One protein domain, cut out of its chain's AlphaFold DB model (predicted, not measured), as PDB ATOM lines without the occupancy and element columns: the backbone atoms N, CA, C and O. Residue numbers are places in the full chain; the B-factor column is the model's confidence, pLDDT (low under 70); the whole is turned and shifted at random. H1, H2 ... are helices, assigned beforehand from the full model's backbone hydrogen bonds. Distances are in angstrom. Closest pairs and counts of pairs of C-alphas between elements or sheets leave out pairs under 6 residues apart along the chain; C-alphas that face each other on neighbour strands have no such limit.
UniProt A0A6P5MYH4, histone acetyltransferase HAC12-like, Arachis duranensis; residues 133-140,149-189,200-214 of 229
ATOM      1  N   LEU A 133     172.856 166.842 229.820       90.62
ATOM      2  CA  LEU A 133     174.008 166.602 230.701       90.62
ATOM      3  C   LEU A 133     173.785 165.357 231.569       90.62
ATOM      4  O   LEU A 133     174.656 164.486 231.640       90.62
ATOM      5  N   GLN A 134     172.597 165.234 232.171       90.75
ATOM      6  CA  GLN A 134     172.210 164.054 232.946       90.75
ATOM      7  C   GLN A 134     172.181 162.795 232.075       90.75
ATOM      8  O   GLN A 134     172.785 161.786 232.443       90.75
ATOM      9  N   HIS A 135     171.551 162.857 230.897       91.31
ATOM     10  CA  HIS A 135     171.515 161.738 229.958       91.31
ATOM     11  C   HIS A 135     172.930 161.296 229.565       91.31
ATOM     12  O   HIS A 135     173.279 160.130 229.736       91.31
ATOM     13  N   ALA A 136     173.770 162.213 229.084       91.12
ATOM     14  CA  ALA A 136     175.115 161.907 228.608       91.12
ATOM     15  C   ALA A 136     176.013 161.317 229.707       91.12
ATOM     16  O   ALA A 136     176.843 160.462 229.403       91.12
ATOM     17  N   SER A 137     175.818 161.723 230.970       90.81
ATOM     18  CA  SER A 137     176.549 161.171 232.121       90.81
ATOM     19  C   SER A 137     176.187 159.717 232.457       90.81
ATOM     20  O   SER A 137     177.016 158.986 232.990       90.81
ATOM     21  N   ARG A 138     174.961 159.284 232.132       90.38
ATOM     22  CA  ARG A 138     174.440 157.927 232.395       90.38
ATOM     23  C   ARG A 138     174.509 157.019 231.170       90.38
ATOM     24  O   ARG A 138     174.522 155.796 231.289       90.38
ATOM     25  N   CYS A 139     174.510 157.616 229.985       90.44
ATOM     26  CA  CYS A 139     174.428 156.907 228.725       90.44
ATOM     27  C   CYS A 139     175.712 156.110 228.467       90.44
ATOM     28  O   CYS A 139     176.813 156.658 228.495       90.44
ATOM     29  N   ARG A 140     175.578 154.829 228.117       87.12
ATOM     30  CA  ARG A 140     176.702 153.935 227.785       87.12
ATOM     31  C   ARG A 140     176.963 153.793 226.283       87.12
ATOM     32  O   ARG A 140     177.791 152.983 225.893       87.12
ATOM     33  N   TYR A 149     169.568 160.028 221.361       84.56
ATOM     34  CA  TYR A 149     169.373 161.289 222.079       84.56
ATOM     35  C   TYR A 149     170.228 162.419 221.466       84.56
ATOM     36  O   TYR A 149     171.456 162.268 221.367       84.56
ATOM     37  N   PRO A 150     169.627 163.570 221.103       82.12
ATOM     38  CA  PRO A 150     170.313 164.638 220.381       82.12
ATOM     39  C   PRO A 150     171.521 165.153 221.163       82.12
ATOM     40  O   PRO A 150     171.465 165.292 222.380       82.12
ATOM     41  N   ASN A 151     172.624 165.434 220.463       83.31
ATOM     42  CA  ASN A 151     173.878 165.983 221.002       83.31
ATOM     43  C   ASN A 151     174.559 165.160 222.125       83.31
ATOM     44  O   ASN A 151     175.558 165.608 222.693       83.31
ATOM     45  N   CYS A 152     174.086 163.946 222.444       84.88
ATOM     46  CA  CYS A 152     174.650 163.112 223.513       84.88
ATOM     47  C   CYS A 152     176.154 162.852 223.316       84.88
ATOM     48  O   CYS A 152     176.947 163.013 224.245       84.88
ATOM     49  N   LEU A 153     176.568 162.531 222.084       84.06
ATOM     50  CA  LEU A 153     177.975 162.308 221.747       84.06
ATOM     51  C   LEU A 153     178.833 163.564 221.969       84.06
ATOM     52  O   LEU A 153     179.933 163.464 222.507       84.06
ATOM     53  N   GLN A 154     178.327 164.746 221.608       85.62
ATOM     54  CA  GLN A 154     179.047 166.011 221.791       85.62
ATOM     55  C   GLN A 154     179.295 166.298 223.276       85.62
ATOM     56  O   GLN A 154     180.412 166.641 223.663       85.62
ATOM     57  N   ILE A 155     178.283 166.089 224.124       90.00
ATOM     58  CA  ILE A 155     178.419 166.259 225.575       90.00
ATOM     59  C   ILE A 155     179.375 165.222 226.177       90.00
ATOM     60  O   ILE A 155     180.202 165.565 227.022       90.00
ATOM     61  N   LYS A 156     179.348 163.970 225.708       87.69
ATOM     62  CA  LYS A 156     180.329 162.957 226.130       87.69
ATOM     63  C   LYS A 156     181.759 163.353 225.781       87.69
ATOM     64  O   LYS A 156     182.644 163.241 226.626       87.69
ATOM     65  N   MET A 157     181.984 163.860 224.570       86.44
ATOM     66  CA  MET A 157     183.297 164.356 224.155       86.44
ATOM     67  C   MET A 157     183.738 165.564 224.987       86.44
ATOM     68  O   MET A 157     184.912 165.666 225.341       86.44
ATOM     69  N   LEU A 158     182.800 166.438 225.360       88.81
ATOM     70  CA  LEU A 158     183.052 167.568 226.252       88.81
ATOM     71  C   LEU A 158     183.524 167.100 227.638       88.81
ATOM     72  O   LEU A 158     184.524 167.607 228.148       88.81
ATOM     73  N   PHE A 159     182.855 166.102 228.223       89.69
ATOM     74  CA  PHE A 159     183.263 165.496 229.494       89.69
ATOM     75  C   PHE A 159     184.610 164.782 229.393       89.69
ATOM     76  O   PHE A 159     185.476 164.980 230.249       89.69
ATOM     77  N   TYR A 160     184.820 164.007 228.327       89.38
ATOM     78  CA  TYR A 160     186.086 163.327 228.078       89.38
ATOM     79  C   TYR A 160     187.242 164.330 227.994       89.38
ATOM     80  O   TYR A 160     188.222 164.203 228.732       89.38
ATOM     81  N   HIS A 161     187.091 165.389 227.192       88.69
ATOM     82  CA  HIS A 161     188.074 166.463 227.099       88.69
ATOM     83  C   HIS A 161     188.334 167.107 228.464       88.69
ATOM     84  O   HIS A 161     189.486 167.222 228.872       88.69
ATOM     85  N   ALA A 162     187.287 167.494 229.201       87.00
ATOM     86  CA  ALA A 162     187.438 168.138 230.505       87.00
ATOM     87  C   ALA A 162     188.174 167.253 231.531       87.00
ATOM     88  O   ALA A 162     188.854 167.781 232.413       87.00
ATOM     89  N   SER A 163     188.063 165.926 231.409       88.19
ATOM     90  CA  SER A 163     188.769 164.970 232.271       88.19
ATOM     91  C   SER A 163     190.252 164.796 231.918       88.19
ATOM     92  O   SER A 163     191.068 164.606 232.817       88.19
ATOM     93  N   LYS A 164     190.614 164.882 230.629       89.25
ATOM     94  CA  LYS A 164     191.974 164.602 230.127       89.25
ATOM     95  C   LYS A 164     192.812 165.848 229.837       89.25
ATOM     96  O   LYS A 164     194.030 165.753 229.766       89.25
ATOM     97  N   CYS A 165     192.190 167.010 229.664       89.12
ATOM     98  CA  CYS A 165     192.887 168.235 229.292       89.12
ATOM     99  C   CYS A 165     193.794 168.738 230.424       89.12
ATOM    100  O   CYS A 165     193.334 168.948 231.546       89.12
ATOM    101  N   THR A 166     195.072 168.970 230.129       92.81
ATOM    102  CA  THR A 166     196.068 169.512 231.071       92.81
ATOM    103  C   THR A 166     196.116 171.039 231.059       92.81
ATOM    104  O   THR A 166     196.337 171.642 232.103       92.81
ATOM    105  N   VAL A 167     195.803 171.669 229.920       90.31
ATOM    106  CA  VAL A 167     195.754 173.136 229.753       90.31
ATOM    107  C   VAL A 167     194.679 173.769 230.647       90.31
ATOM    108  O   VAL A 167     194.899 174.818 231.247       90.31
ATOM    109  N   ARG A 168     193.524 173.101 230.802       88.50
ATOM    110  CA  ARG A 168     192.400 173.524 231.668       88.50
ATOM    111  C   ARG A 168     191.893 174.942 231.337       88.50
ATOM    112  O   ARG A 168     192.270 175.562 230.346       88.50
ATOM    113  N   VAL A 169     190.967 175.448 232.155       84.81
ATOM    114  CA  VAL A 169     190.469 176.831 232.040       84.81
ATOM    115  C   VAL A 169     191.581 177.842 232.338       84.81
ATOM    116  O   VAL A 169     191.668 178.847 231.639       84.81
ATOM    117  N   ALA A 170     192.445 177.548 233.319       83.00
ATOM    118  CA  ALA A 170     193.545 178.418 233.738       83.00
ATOM    119  C   ALA A 170     194.559 178.678 232.610       83.00
ATOM    120  O   ALA A 170     194.960 179.816 232.413       83.00
ATOM    121  N   GLY A 171     194.891 177.660 231.810       84.12
ATOM    122  CA  GLY A 171     195.732 177.805 230.617       84.12
ATOM    123  C   GLY A 171     194.976 178.250 229.360       84.12
ATOM    124  O   GLY A 171     195.514 178.167 228.263       84.12
ATOM    125  N   GLY A 172     193.715 178.683 229.475       83.94
ATOM    126  CA  GLY A 172     192.974 179.300 228.372       83.94
ATOM    127  C   GLY A 172     192.208 178.350 227.442       83.94
ATOM    128  O   GLY A 172     191.661 178.814 226.439       83.94
ATOM    129  N   CYS A 173     192.079 177.055 227.758       82.94
ATOM    130  CA  CYS A 173     191.370 176.112 226.886       82.94
ATOM    131  C   CYS A 173     189.870 176.443 226.753       82.94
ATOM    132  O   CYS A 173     189.099 176.388 227.717       82.94
ATOM    133  N   GLN A 174     189.431 176.711 225.522       86.19
ATOM    134  CA  GLN A 174     188.056 177.123 225.217       86.19
ATOM    135  C   GLN A 174     187.032 175.994 225.400       86.19
ATOM    136  O   GLN A 174     185.914 176.235 225.854       86.19
ATOM    137  N   ILE A 175     187.408 174.742 225.120       81.75
ATOM    138  CA  ILE A 175     186.529 173.582 225.337       81.75
ATOM    139  C   ILE A 175     186.309 173.372 226.841       81.75
ATOM    140  O   ILE A 175     185.179 173.172 227.285       81.75
ATOM    141  N   CYS A 176     187.369 173.511 227.644       83.81
ATOM    142  CA  CYS A 176     187.265 173.482 229.101       83.81
ATOM    143  C   CYS A 176     186.397 174.621 229.649       83.81
ATOM    144  O   CYS A 176     185.632 174.377 230.577       83.81
ATOM    145  N   LYS A 177     186.461 175.832 229.079       84.81
ATOM    146  CA  LYS A 177     185.572 176.946 229.460       84.81
ATOM    147  C   LYS A 177     184.100 176.605 229.212       84.81
ATOM    148  O   LYS A 177     183.280 176.785 230.109       84.81
ATOM    149  N   LYS A 178     183.773 176.039 228.044       85.25
ATOM    150  CA  LYS A 178     182.407 175.584 227.717       85.25
ATOM    151  C   LYS A 178     181.929 174.475 228.659       85.25
ATOM    152  O   LYS A 178     180.821 174.553 229.186       85.25
ATOM    153  N   ALA A 179     182.777 173.475 228.915       86.75
ATOM    154  CA  ALA A 179     182.482 172.397 229.860       86.75
ATOM    155  C   ALA A 179     182.225 172.945 231.267       86.75
ATOM    156  O   ALA A 179     181.248 172.582 231.916       86.75
ATOM    157  N   TRP A 180     183.089 173.854 231.718       87.12
ATOM    158  CA  TRP A 180     182.984 174.479 233.026       87.12
ATOM    159  C   TRP A 180     181.690 175.269 233.186       87.12
ATOM    160  O   TRP A 180     181.012 175.102 234.197       87.12
ATOM    161  N   LEU A 181     181.317 176.070 232.187       85.44
ATOM    162  CA  LEU A 181     180.065 176.824 232.192       85.44
ATOM    163  C   LEU A 181     178.855 175.891 232.327       85.44
ATOM    164  O   LEU A 181     178.039 176.073 233.227       85.44
ATOM    165  N   ALA A 182     178.778 174.853 231.491       86.31
ATOM    166  CA  ALA A 182     177.667 173.903 231.505       86.31
ATOM    167  C   ALA A 182     177.549 173.154 232.846       86.31
ATOM    168  O   ALA A 182     176.456 173.039 233.403       86.31
ATOM    169  N   ILE A 183     178.673 172.681 233.395       87.75
ATOM    170  CA  ILE A 183     178.694 171.958 234.675       87.75
ATOM    171  C   ILE A 183     178.385 172.907 235.844       87.75
ATOM    172  O   ILE A 183     177.671 172.516 236.765       87.75
ATOM    173  N   THR A 184     178.867 174.154 235.811       86.06
ATOM    174  CA  THR A 184     178.574 175.156 236.851       86.06
ATOM    175  C   THR A 184     177.085 175.474 236.888       86.06
ATOM    176  O   THR A 184     176.485 175.414 237.960       86.06
ATOM    177  N   MET A 185     176.475 175.724 235.724       84.12
ATOM    178  CA  MET A 185     175.025 175.905 235.611       84.12
ATOM    179  C   MET A 185     174.275 174.696 236.171       84.12
ATOM    180  O   MET A 185     173.398 174.852 237.009       84.12
ATOM    181  N   HIS A 186     174.692 173.480 235.811       88.44
ATOM    182  CA  HIS A 186     174.093 172.273 236.370       88.44
ATOM    183  C   HIS A 186     174.222 172.178 237.891       88.44
ATOM    184  O   HIS A 186     173.242 171.881 238.566       88.44
ATOM    185  N   SER A 187     175.399 172.453 238.452       88.50
ATOM    186  CA  SER A 187     175.636 172.311 239.892       88.50
ATOM    187  C   SER A 187     174.740 173.207 240.752       88.50
ATOM    188  O   SER A 187     174.347 172.777 241.833       88.50
ATOM    189  N   ARG A 188     174.366 174.395 240.251       85.62
ATOM    190  CA  ARG A 188     173.488 175.353 240.942       85.62
ATOM    191  C   ARG A 188     172.046 174.862 241.057       85.62
ATOM    192  O   ARG A 188     171.404 175.105 242.067       85.62
ATOM    193  N   ASN A 189     171.551 174.160 240.038       82.88
ATOM    194  CA  ASN A 189     170.159 173.699 239.976       82.88
ATOM    195  C   ASN A 189     169.998 172.200 240.298       82.88
ATOM    196  O   ASN A 189     168.883 171.710 240.463       82.88
ATOM    197  N   CYS A 200     180.201 167.894 239.370       90.62
ATOM    198  CA  CYS A 200     179.010 168.512 239.968       90.62
ATOM    199  C   CYS A 200     179.088 168.522 241.503       90.62
ATOM    200  O   CYS A 200     179.021 169.579 242.124       90.62
ATOM    201  N   THR A 201     179.341 167.361 242.116       89.69
ATOM    202  CA  THR A 201     179.453 167.224 243.578       89.69
ATOM    203  C   THR A 201     180.575 168.081 244.165       89.69
ATOM    204  O   THR A 201     180.406 168.682 245.221       89.69
ATOM    205  N   TYR A 202     181.716 168.174 243.475       88.69
ATOM    206  CA  TYR A 202     182.830 169.028 243.895       88.69
ATOM    207  C   TYR A 202     182.436 170.511 243.880       88.69
ATOM    208  O   TYR A 202     182.705 171.236 244.831       88.69
ATOM    209  N   LEU A 203     181.770 170.952 242.811       87.06
ATOM    210  CA  LEU A 203     181.314 172.330 242.656       87.06
ATOM    211  C   LEU A 203     180.278 172.736 243.706       87.06
ATOM    212  O   LEU A 203     180.393 173.829 244.254       87.06
ATOM    213  N   LYS A 204     179.326 171.852 244.028       87.00
ATOM    214  CA  LYS A 204     178.355 172.073 245.113       87.00
ATOM    215  C   LYS A 204     179.056 172.302 246.452       87.00
ATOM    216  O   LYS A 204     178.876 173.351 247.059       87.00
ATOM    217  N   LYS A 205     179.949 171.384 246.844       87.94
ATOM    218  CA  LYS A 205     180.722 171.495 248.094       87.94
ATOM    219  C   LYS A 205     181.581 172.756 248.147       87.94
ATOM    220  O   LYS A 205     181.692 173.393 249.188       87.94
ATOM    221  N   HIS A 206     182.191 173.134 247.026       84.19
ATOM    222  CA  HIS A 206     182.983 174.358 246.948       84.19
ATOM    223  C   HIS A 206     182.116 175.614 247.132       84.19
ATOM    224  O   HIS A 206     182.528 176.547 247.817       84.19
ATOM    225  N   ALA A 207     180.911 175.644 246.555       82.62
ATOM    226  CA  ALA A 207     179.966 176.742 246.751       82.62
ATOM    227  C   ALA A 207     179.475 176.827 248.208       82.62
ATOM    228  O   ALA A 207     179.459 177.916 248.777       82.62
ATOM    229  N   GLU A 208     179.153 175.687 248.825       86.50
ATOM    230  CA  GLU A 208     178.790 175.593 250.248       86.50
ATOM    231  C   GLU A 208     179.915 176.121 251.148       86.50
ATOM    232  O   GLU A 208     179.672 176.945 252.026       86.50
ATOM    233  N   TRP A 209     181.163 175.719 250.886       83.44
ATOM    234  CA  TRP A 209     182.327 176.195 251.635       83.44
ATOM    235  C   TRP A 209     182.523 177.716 251.517       83.44
ATOM    236  O   TRP A 209     182.750 178.382 252.529       83.44
ATOM    237  N   ILE A 210     182.377 178.293 250.316       79.69
ATOM    238  CA  ILE A 210     182.435 179.754 250.123       79.69
ATOM    239  C   ILE A 210     181.325 180.455 250.915       79.69
ATOM    240  O   ILE A 210     181.587 181.462 251.574       79.69
ATOM    241  N   ALA A 211     180.097 179.929 250.873       81.88
ATOM    242  CA  ALA A 211     178.968 180.502 251.601       81.88
ATOM    243  C   ALA A 211     179.202 180.477 253.120       81.88
ATOM    244  O   ALA A 211     178.975 181.480 253.795       81.88
ATOM    245  N   MET A 212     179.740 179.371 253.650       82.44
ATOM    246  CA  MET A 212     180.118 179.253 255.062       82.44
ATOM    247  C   MET A 212     181.199 180.264 255.461       82.44
ATOM    248  O   MET A 212     181.096 180.890 256.515       82.44
ATOM    249  N   GLN A 213     182.221 180.462 254.622       83.00
ATOM    250  CA  GLN A 213     183.272 181.455 254.865       83.00
ATOM    251  C   GLN A 213     182.718 182.882 254.894       83.00
ATOM    252  O   GLN A 213     183.065 183.664 255.780       83.00
ATOM    253  N   PHE A 214     181.838 183.223 253.952       83.94
ATOM    254  CA  PHE A 214     181.194 184.533 253.919       83.94
ATOM    255  C   PHE A 214     180.335 184.774 255.167       83.94
ATOM    256  O   PHE A 214     180.456 185.814 255.813       83.94
TER     257      PHE A 214
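AT A GLANCE: This is residues 133 to 140, 149 to 189 and 200 to 214 of the 229 residues of the protein "histone acetyltransferase HAC12-like" of Arachis duranensis (UniProt A0A6P5MYH4). H2 and H3 make a V, meeting near the ends that their link joins, with short H1 at the beginning of H2 and H4 leading away from the far end of H3. Each helix thus touches the next in a loose zigzag, and residues 208 to 214 of H4 stick out at one end of the longest axis. The printed part has 64 residues with four named helices, H1, H2, H3 and H4 in order, no named strand, and the class all helix. It is only just loose, close to compact, with a radius of gyration of the C-alphas of 13.2 A, and its outline of 40 by 27 by 15 A is only just flat.

HOW THE PARTS SIT: H1, residues 133 to 138, touches residues 152 to 156 alone of H2, residues 152 to 164, about perpendicular at 81 degrees; the closest C-alphas are those of Ala 136 and Cys 152, 5.3 A apart. H2, with residues 158 to 162 alone, touches residues 175 to 179 of H3, residues 174 to 189, about perpendicular at 74 degrees; the closest C-alphas, of Ala 162 and Cys 176, are 5.5 A apart. H3, with residues 183 to 188 alone, touches residues 200 to 204 of H4, residues 200 to 214, the same way at a steep tilt of 69.7 degrees, only just short of about perpendicular; the closest C-alphas, of Ser 187 and Cys 200, are 5.1 A apart. H1 and H3 are only just apart, at 8.0 A. Every O i to N i+4 pair is within hydrogen-bond range in H1, H2 and H4, and 11 of 12 in H3.

IN THESE COORDINATES: H1 begins at C-alpha 133 (174.008, 166.602, 230.701). H2 measures 18.6 A, H3 23.4 A and H4 21.4 A, ending at C-alpha 214 (181.194, 184.533, 253.919).

THE WHOLE: The C-alphas farthest apart, of Tyr 149 and Phe 214, are 41.2 A apart. Residues 141 to 148 and 190 to 199 are not printed, with C-alpha gaps of 11.8 A and 10.3 A. The link from H2 to H3 is short, and no printed residue is under pLDDT 70.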